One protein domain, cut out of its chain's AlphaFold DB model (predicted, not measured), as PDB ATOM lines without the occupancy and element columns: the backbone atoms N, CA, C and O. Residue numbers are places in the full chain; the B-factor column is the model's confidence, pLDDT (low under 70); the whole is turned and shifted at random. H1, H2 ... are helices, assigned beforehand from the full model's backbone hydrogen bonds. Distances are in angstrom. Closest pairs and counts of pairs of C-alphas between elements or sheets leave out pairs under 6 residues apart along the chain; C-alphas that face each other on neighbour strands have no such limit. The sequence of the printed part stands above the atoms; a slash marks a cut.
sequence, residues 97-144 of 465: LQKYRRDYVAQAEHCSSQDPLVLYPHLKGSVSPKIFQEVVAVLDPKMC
ATOM      1  N   LEU A  97     -35.091  43.321 -13.873       84.12
ATOM      2  CA  LEU A  97     -34.705  41.904 -13.865       84.12
ATOM      3  C   LEU A  97     -35.883  40.942 -13.601       84.12
ATOM      4  O   LEU A  97     -35.894  39.826 -14.111       84.12
ATOM      5  N   GLN A  98     -36.877  41.351 -12.809       87.50
ATOM      6  CA  GLN A  98     -38.109  40.580 -12.587       87.50
ATOM      7  C   GLN A  98     -39.055  40.649 -13.788       87.50
ATOM      8  O   GLN A  98     -39.754  39.671 -14.036       87.50
ATOM      9  N   LYS A  99     -39.071  41.773 -14.521       88.62
ATOM     10  CA  LYS A  99     -39.772  41.876 -15.807       88.62
ATOM     11  C   LYS A  99     -39.139  40.931 -16.816       88.62
ATOM     12  O   LYS A  99     -39.764  39.935 -17.139       88.62
ATOM     13  N   TYR A 100     -37.853  41.117 -17.123       89.75
ATOM     14  CA  TYR A 100     -37.109  40.272 -18.063       89.75
ATOM     15  C   TYR A 100     -37.274  38.766 -17.792       89.75
ATOM     16  O   TYR A 100     -37.462  37.991 -18.722       89.75
ATOM     17  N   ARG A 101     -37.270  38.338 -16.520       93.25
ATOM     18  CA  ARG A 101     -37.540  36.936 -16.154       93.25
ATOM     19  C   ARG A 101     -38.964  36.475 -16.473       93.25
ATOM     20  O   ARG A 101     -39.120  35.339 -16.893       93.25
ATOM     21  N   ARG A 102     -39.986  37.310 -16.265       92.75
ATOM     22  CA  ARG A 102     -41.370  36.995 -16.659       92.75
ATOM     23  C   ARG A 102     -41.546  37.033 -18.171       92.75
ATOM     24  O   ARG A 102     -42.184  36.143 -18.701       92.75
ATOM     25  N   ASP A 103     -40.951  38.015 -18.835       93.38
ATOM     26  CA  ASP A 103     -41.029  38.184 -20.286       93.38
ATOM     27  C   ASP A 103     -40.366  36.980 -20.995       93.38
ATOM     28  O   ASP A 103     -40.938  36.414 -21.921       93.38
ATOM     29  N   TYR A 104     -39.218  36.511 -20.486       92.81
ATOM     30  CA  TYR A 104     -38.544  35.286 -20.935       92.81
ATOM     31  C   TYR A 104     -39.354  34.009 -20.653       92.81
ATOM     32  O   TYR A 104     -39.453  33.150 -21.526       92.81
ATOM     33  N   VAL A 105     -39.950  33.877 -19.460       94.00
ATOM     34  CA  VAL A 105     -40.806  32.724 -19.123       94.00
ATOM     35  C   VAL A 105     -42.050  32.691 -20.013       94.00
ATOM     36  O   VAL A 105     -42.302  31.667 -20.629       94.00
ATOM     37  N   ALA A 106     -42.745  33.816 -20.185       91.25
ATOM     38  CA  ALA A 106     -43.905  33.916 -21.067       91.25
ATOM     39  C   ALA A 106     -43.546  33.634 -22.538       91.25
ATOM     40  O   ALA A 106     -44.325  33.006 -23.250       91.25
ATOM     41  N   GLN A 107     -42.355  34.038 -22.997       90.50
ATOM     42  CA  GLN A 107     -41.858  33.679 -24.327       90.50
ATOM     43  C   GLN A 107     -41.591  32.168 -24.450       90.50
ATOM     44  O   GLN A 107     -41.958  31.566 -25.458       90.50
ATOM     45  N   ALA A 108     -40.991  31.539 -23.435       85.06
ATOM     46  CA  ALA A 108     -40.742  30.098 -23.418       85.06
ATOM     47  C   ALA A 108     -42.044  29.277 -23.338       85.06
ATOM     48  O   ALA A 108     -42.188  28.293 -24.061       85.06
ATOM     49  N   GLU A 109     -43.007  29.707 -22.518       87.56
ATOM     50  CA  GLU A 109     -44.356  29.135 -22.414       87.56
ATOM     51  C   GLU A 109     -45.110  29.262 -23.745       87.56
ATOM     52  O   GLU A 109     -45.679  28.282 -24.224       87.56
ATOM     53  N   HIS A 110     -45.050  30.431 -24.396       86.31
ATOM     54  CA  HIS A 110     -45.655  30.667 -25.709       86.31
ATOM     55  C   HIS A 110     -45.059  29.752 -26.786       86.31
ATOM     56  O   HIS A 110     -45.804  29.080 -27.490       86.31
ATOM     57  N   CYS A 111     -43.727  29.669 -26.899       75.75
ATOM     58  CA  CYS A 111     -43.082  28.772 -27.863       75.75
ATOM     59  C   CYS A 111     -43.395  27.291 -27.585       75.75
ATOM     60  O   CYS A 111     -43.693  26.552 -28.521       75.75
ATOM     61  N   SER A 112     -43.397  26.868 -26.317       75.00
ATOM     62  CA  SER A 112     -43.731  25.483 -25.932       75.00
ATOM     63  C   SER A 112     -45.211  25.141 -26.159       75.00
ATOM     64  O   SER A 112     -45.544  23.977 -26.346       75.00
ATOM     65  N   SER A 113     -46.093  26.147 -26.176       74.69
ATOM     66  CA  SER A 113     -47.516  25.998 -26.523       74.69
ATOM     67  C   SER A 113     -47.774  25.982 -28.038       74.69
ATOM     68  O   SER A 113     -48.904  25.736 -28.451       74.69
ATOM     69  N   GLN A 114     -46.767  26.286 -28.868       75.06
ATOM     70  CA  GLN A 114     -46.871  26.284 -30.335       75.06
ATOM     71  C   GLN A 114     -46.292  25.016 -30.970       75.06
ATOM     72  O   GLN A 114     -46.834  24.537 -31.962       75.06
ATOM     73  N   ASP A 115     -45.207  24.473 -30.415       73.00
ATOM     74  CA  ASP A 115     -44.655  23.172 -30.802       73.00
ATOM     75  C   ASP A 115     -44.166  22.446 -29.524       73.00
ATOM     76  O   ASP A 115     -43.249  22.926 -28.848       73.00
ATOM     77  N   PRO A 116     -44.770  21.298 -29.157       69.75
ATOM     78  CA  PRO A 116     -44.531  20.613 -27.889       69.75
ATOM     79  C   PRO A 116     -43.192  19.865 -27.896       69.75
ATOM     80  O   PRO A 116     -42.722  19.397 -26.860       69.75
ATOM     81  N   LEU A 117     -42.549  19.774 -29.064       71.31
ATOM     82  CA  LEU A 117     -41.252  19.150 -29.285       71.31
ATOM     83  C   LEU A 117     -40.148  20.197 -29.512       71.31
ATOM     84  O   LEU A 117     -39.033  19.835 -29.883       71.31
ATOM     85  N   VAL A 118     -40.387  21.473 -29.171       75.75
ATOM     86  CA  VAL A 118     -39.338  22.509 -29.019       75.75
ATOM     87  C   VAL A 118     -38.210  22.054 -28.086       75.75
ATOM     88  O   VAL A 118     -37.047  22.382 -28.317       75.75
ATOM     89  N   LEU A 119     -38.532  21.263 -27.056       75.38
ATOM     90  CA  LEU A 119     -37.550  20.666 -26.142       75.38
ATOM     91  C   LEU A 119     -36.844  19.426 -26.726       75.38
ATOM     92  O   LEU A 119     -35.782  19.042 -26.237       75.38
ATOM     93  N   TYR A 120     -37.392  18.826 -27.789       75.19
ATOM     94  CA  TYR A 120     -36.903  17.594 -28.417       75.19
ATOM     95  C   TYR A 120     -36.835  17.679 -29.961       75.19
ATOM     96  O   TYR A 120     -37.405  16.819 -30.640       75.19
ATOM     97  N   PRO A 121     -36.107  18.647 -30.570       72.88
ATOM     98  CA  PRO A 121     -36.131  18.849 -32.028       72.88
ATOM     99  C   PRO A 121     -35.679  17.633 -32.851       72.88
ATOM    100  O   PRO A 121     -36.035  17.506 -34.019       72.88
ATOM    101  N   HIS A 122     -34.906  16.728 -32.246       73.69
ATOM    102  CA  HIS A 122     -34.448  15.486 -32.866       73.69
ATOM    103  C   HIS A 122     -35.591  14.492 -33.132       73.69
ATOM    104  O   HIS A 122     -35.573  13.840 -34.172       73.69
ATOM    105  N   LEU A 123     -36.622  14.423 -32.275       69.50
ATOM    106  CA  LEU A 123     -37.756  13.499 -32.461       69.50
ATOM    107  C   LEU A 123     -38.558  13.817 -33.733       69.50
ATOM    108  O   LEU A 123     -39.077  12.913 -34.383       69.50
ATOM    109  N   LYS A 124     -38.582  15.092 -34.134       68.81
ATOM    110  CA  LYS A 124     -39.203  15.582 -35.374       68.81
ATOM    111  C   LYS A 124     -38.460  15.149 -36.648       68.81
ATOM    112  O   LYS A 124     -39.028  15.239 -37.730       68.81
ATOM    113  N   GLY A 125     -37.209  14.696 -36.524       69.19
ATOM    114  CA  GLY A 125     -36.388  14.190 -37.631       69.19
ATOM    115  C   GLY A 125     -36.057  12.694 -37.560       69.19
ATOM    116  O   GLY A 125     -35.654  12.130 -38.572       69.19
ATOM    117  N   SER A 126     -36.215  12.042 -36.402       71.75
ATOM    118  CA  SER A 126     -35.879  10.621 -36.206       71.75
ATOM    119  C   SER A 126     -37.078   9.667 -36.255       71.75
ATOM    120  O   SER A 126     -36.883   8.455 -36.248       71.75
ATOM    121  N   VAL A 127     -38.310  10.184 -36.261       74.31
ATOM    122  CA  VAL A 127     -39.548   9.387 -36.262       74.31
ATOM    123  C   VAL A 127     -40.262   9.550 -37.605       74.31
ATOM    124  O   VAL A 127     -40.394  10.662 -38.111       74.31
ATOM    125  N   SER A 128     -40.745   8.446 -38.184       76.69
ATOM    126  CA  SER A 128     -41.541   8.478 -39.422       76.69
ATOM    127  C   SER A 128     -42.788   9.364 -39.246       76.69
ATOM    128  O   SER A 128     -43.473   9.197 -38.233       76.69
ATOM    129  N   PRO A 129     -43.143  10.251 -40.204       75.38
ATOM    130  CA  PRO A 129     -44.235  11.219 -40.047       75.38
ATOM    131  C   PRO A 129     -45.571  10.626 -39.579       75.38
ATOM    132  O   PRO A 129     -46.280  11.254 -38.799       75.38
ATOM    133  N   LYS A 130     -45.884   9.388 -39.988       74.88
ATOM    134  CA  LYS A 130     -47.097   8.669 -39.571       74.88
ATOM    135  C   LYS A 130     -47.101   8.339 -38.069       74.88
ATOM    136  O   LYS A 130     -48.081   8.611 -37.387       74.88
ATOM    137  N   ILE A 131     -45.987   7.814 -37.556       79.50
ATOM    138  CA  ILE A 131     -45.805   7.491 -36.127       79.50
ATOM    139  C   ILE A 131     -45.694   8.787 -35.310       79.50
ATOM    140  O   ILE A 131     -46.219   8.883 -34.207       79.50
ATOM    141  N   PHE A 132     -45.047   9.814 -35.867       78.56
ATOM    142  CA  PHE A 132     -44.962  11.141 -35.262       78.56
ATOM    143  C   PHE A 132     -46.357  11.751 -35.051       78.56
ATOM    144  O   PHE A 132     -46.654  12.222 -33.956       78.56
ATOM    145  N   GLN A 133     -47.232  11.700 -36.062       75.50
ATOM    146  CA  GLN A 133     -48.607  12.199 -35.968       75.50
ATOM    147  C   GLN A 133     -49.431  11.430 -34.923       75.50
ATOM    148  O   GLN A 133     -50.172  12.050 -34.167       75.50
ATOM    149  N   GLU A 134     -49.266  10.108 -34.838       78.00
ATOM    150  CA  GLU A 134     -49.922   9.253 -33.837       78.00
ATOM    151  C   GLU A 134     -49.459   9.575 -32.403       78.00
ATOM    152  O   GLU A 134     -50.283   9.783 -31.512       78.00
ATOM    153  N   VAL A 135     -48.149   9.725 -32.180       78.75
ATOM    154  CA  VAL A 135     -47.590  10.129 -30.877       78.75
ATOM    155  C   VAL A 135     -48.034  11.544 -30.488       78.75
ATOM    156  O   VAL A 135     -48.391  11.774 -29.333       78.75
ATOM    157  N   VAL A 136     -48.075  12.492 -31.430       75.50
ATOM    158  CA  VAL A 136     -48.594  13.847 -31.171       75.50
ATOM    159  C   VAL A 136     -50.096  13.819 -30.868       75.50
ATOM    160  O   VAL A 136     -50.518  14.523 -29.956       75.50
ATOM    161  N   ALA A 137     -50.890  12.966 -31.523       78.31
ATOM    162  CA  ALA A 137     -52.319  12.817 -31.231       78.31
ATOM    163  C   ALA A 137     -52.593  12.300 -29.809       78.31
ATOM    164  O   ALA A 137     -53.599  12.672 -29.209       78.31
ATOM    165  N   VAL A 138     -51.696  11.477 -29.254       77.50
ATOM    166  CA  VAL A 138     -51.768  11.005 -27.861       77.50
ATOM    167  C   VAL A 138     -51.289  12.072 -26.863       77.50
ATOM    168  O   VAL A 138     -51.839  12.160 -25.765       77.50
ATOM    169  N   LEU A 139     -50.284  12.883 -27.217       75.62
ATOM    170  CA  LEU A 139     -49.679  13.876 -26.314       75.62
ATOM    171  C   LEU A 139     -50.412  15.231 -26.283       75.62
ATOM    172  O   LEU A 139     -50.565  15.803 -25.205       75.62
ATOM    173  N   ASP A 140     -50.879  15.738 -27.427       71.75
ATOM    174  CA  ASP A 140     -51.799  16.879 -27.517       71.75
ATOM    175  C   ASP A 140     -52.801  16.703 -28.683       71.75
ATOM    176  O   ASP A 140     -52.543  17.138 -29.814       71.75
ATOM    177  N   PRO A 141     -53.995  16.140 -28.407       74.12
ATOM    178  CA  PRO A 141     -55.056  15.968 -29.399       74.12
ATOM    179  C   PRO A 141     -55.478  17.253 -30.129       74.12
ATOM    180  O   PRO A 141     -56.033  17.178 -31.225       74.12
ATOM    181  N   LYS A 142     -55.242  18.445 -29.556       60.94
ATOM    182  CA  LYS A 142     -55.632  19.720 -30.184       60.94
ATOM    183  C   LYS A 142     -54.739  20.089 -31.362       60.94
ATOM    184  O   LYS A 142     -55.155  20.871 -32.213       60.94
ATOM    185  N   MET A 143     -53.531  19.533 -31.425       62.91
ATOM    186  CA  MET A 143     -52.547  19.864 -32.449       62.91
ATOM    187  C   MET A 143     -52.860  19.216 -33.797       62.91
ATOM    188  O   MET A 143     -52.707  19.839 -34.848       62.91
ATOM    189  N   CYS A 144     -53.353  17.976 -33.772       59.03
ATOM    190  CA  CYS A 144     -53.645  17.189 -34.971       59.03
ATOM    191  C   CYS A 144     -54.792  17.758 -35.817       59.03
ATOM    192  O   CYS A 144     -54.841  17.496 -37.014       59.03
TER     193      CYS A 144
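What this domain is: This is residues 97 to 144 of the 465 residues of the protein "protein FAM47E" of Alligator sinensis (UniProt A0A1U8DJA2). A long helical arm, H1, leads through a loop, residues 113 to 122, into a loose head where the chain turns through short H2 and folds back along H3 in an open curve. Residues 97 to 107 of H1 stick out. The printed part has 48 residues with three named helices, H1, H2, H3, and no named strand: all helix, loose, radius of gyration of the C-alphas 13.8 A, spans 43 by 22 by 10 A.

Where its parts are: H1, residues 97 to 112, begins at C-alpha 97 (-34.705, 41.904, -13.865) and is 22.3 A long. H2 is residues 123 to 126. H3, residues 129 to 139, is 15.0 A long and ends at C-alpha 139 (-49.679, 13.876, -26.314).

How they stand to each other: H1 is apart from H2 and from H3. H2 and H3 are close but not clearly touching; their closest C-alphas, of Lys 124 and Phe 132, are 7.3 A apart. Every O i to N i+4 pair in H1 and H3 is within hydrogen-bond range; H2 is too short for one.

The domain as a whole: The C-alphas farthest apart, of Leu 97 and Lys 130, are 43.8 A apart. The printed part has no cut. The link from H1 to H2 is short, that from H2 to H3 tight. The pLDDT is under 70 at residues 116, 123 to 125 and 142 to 144.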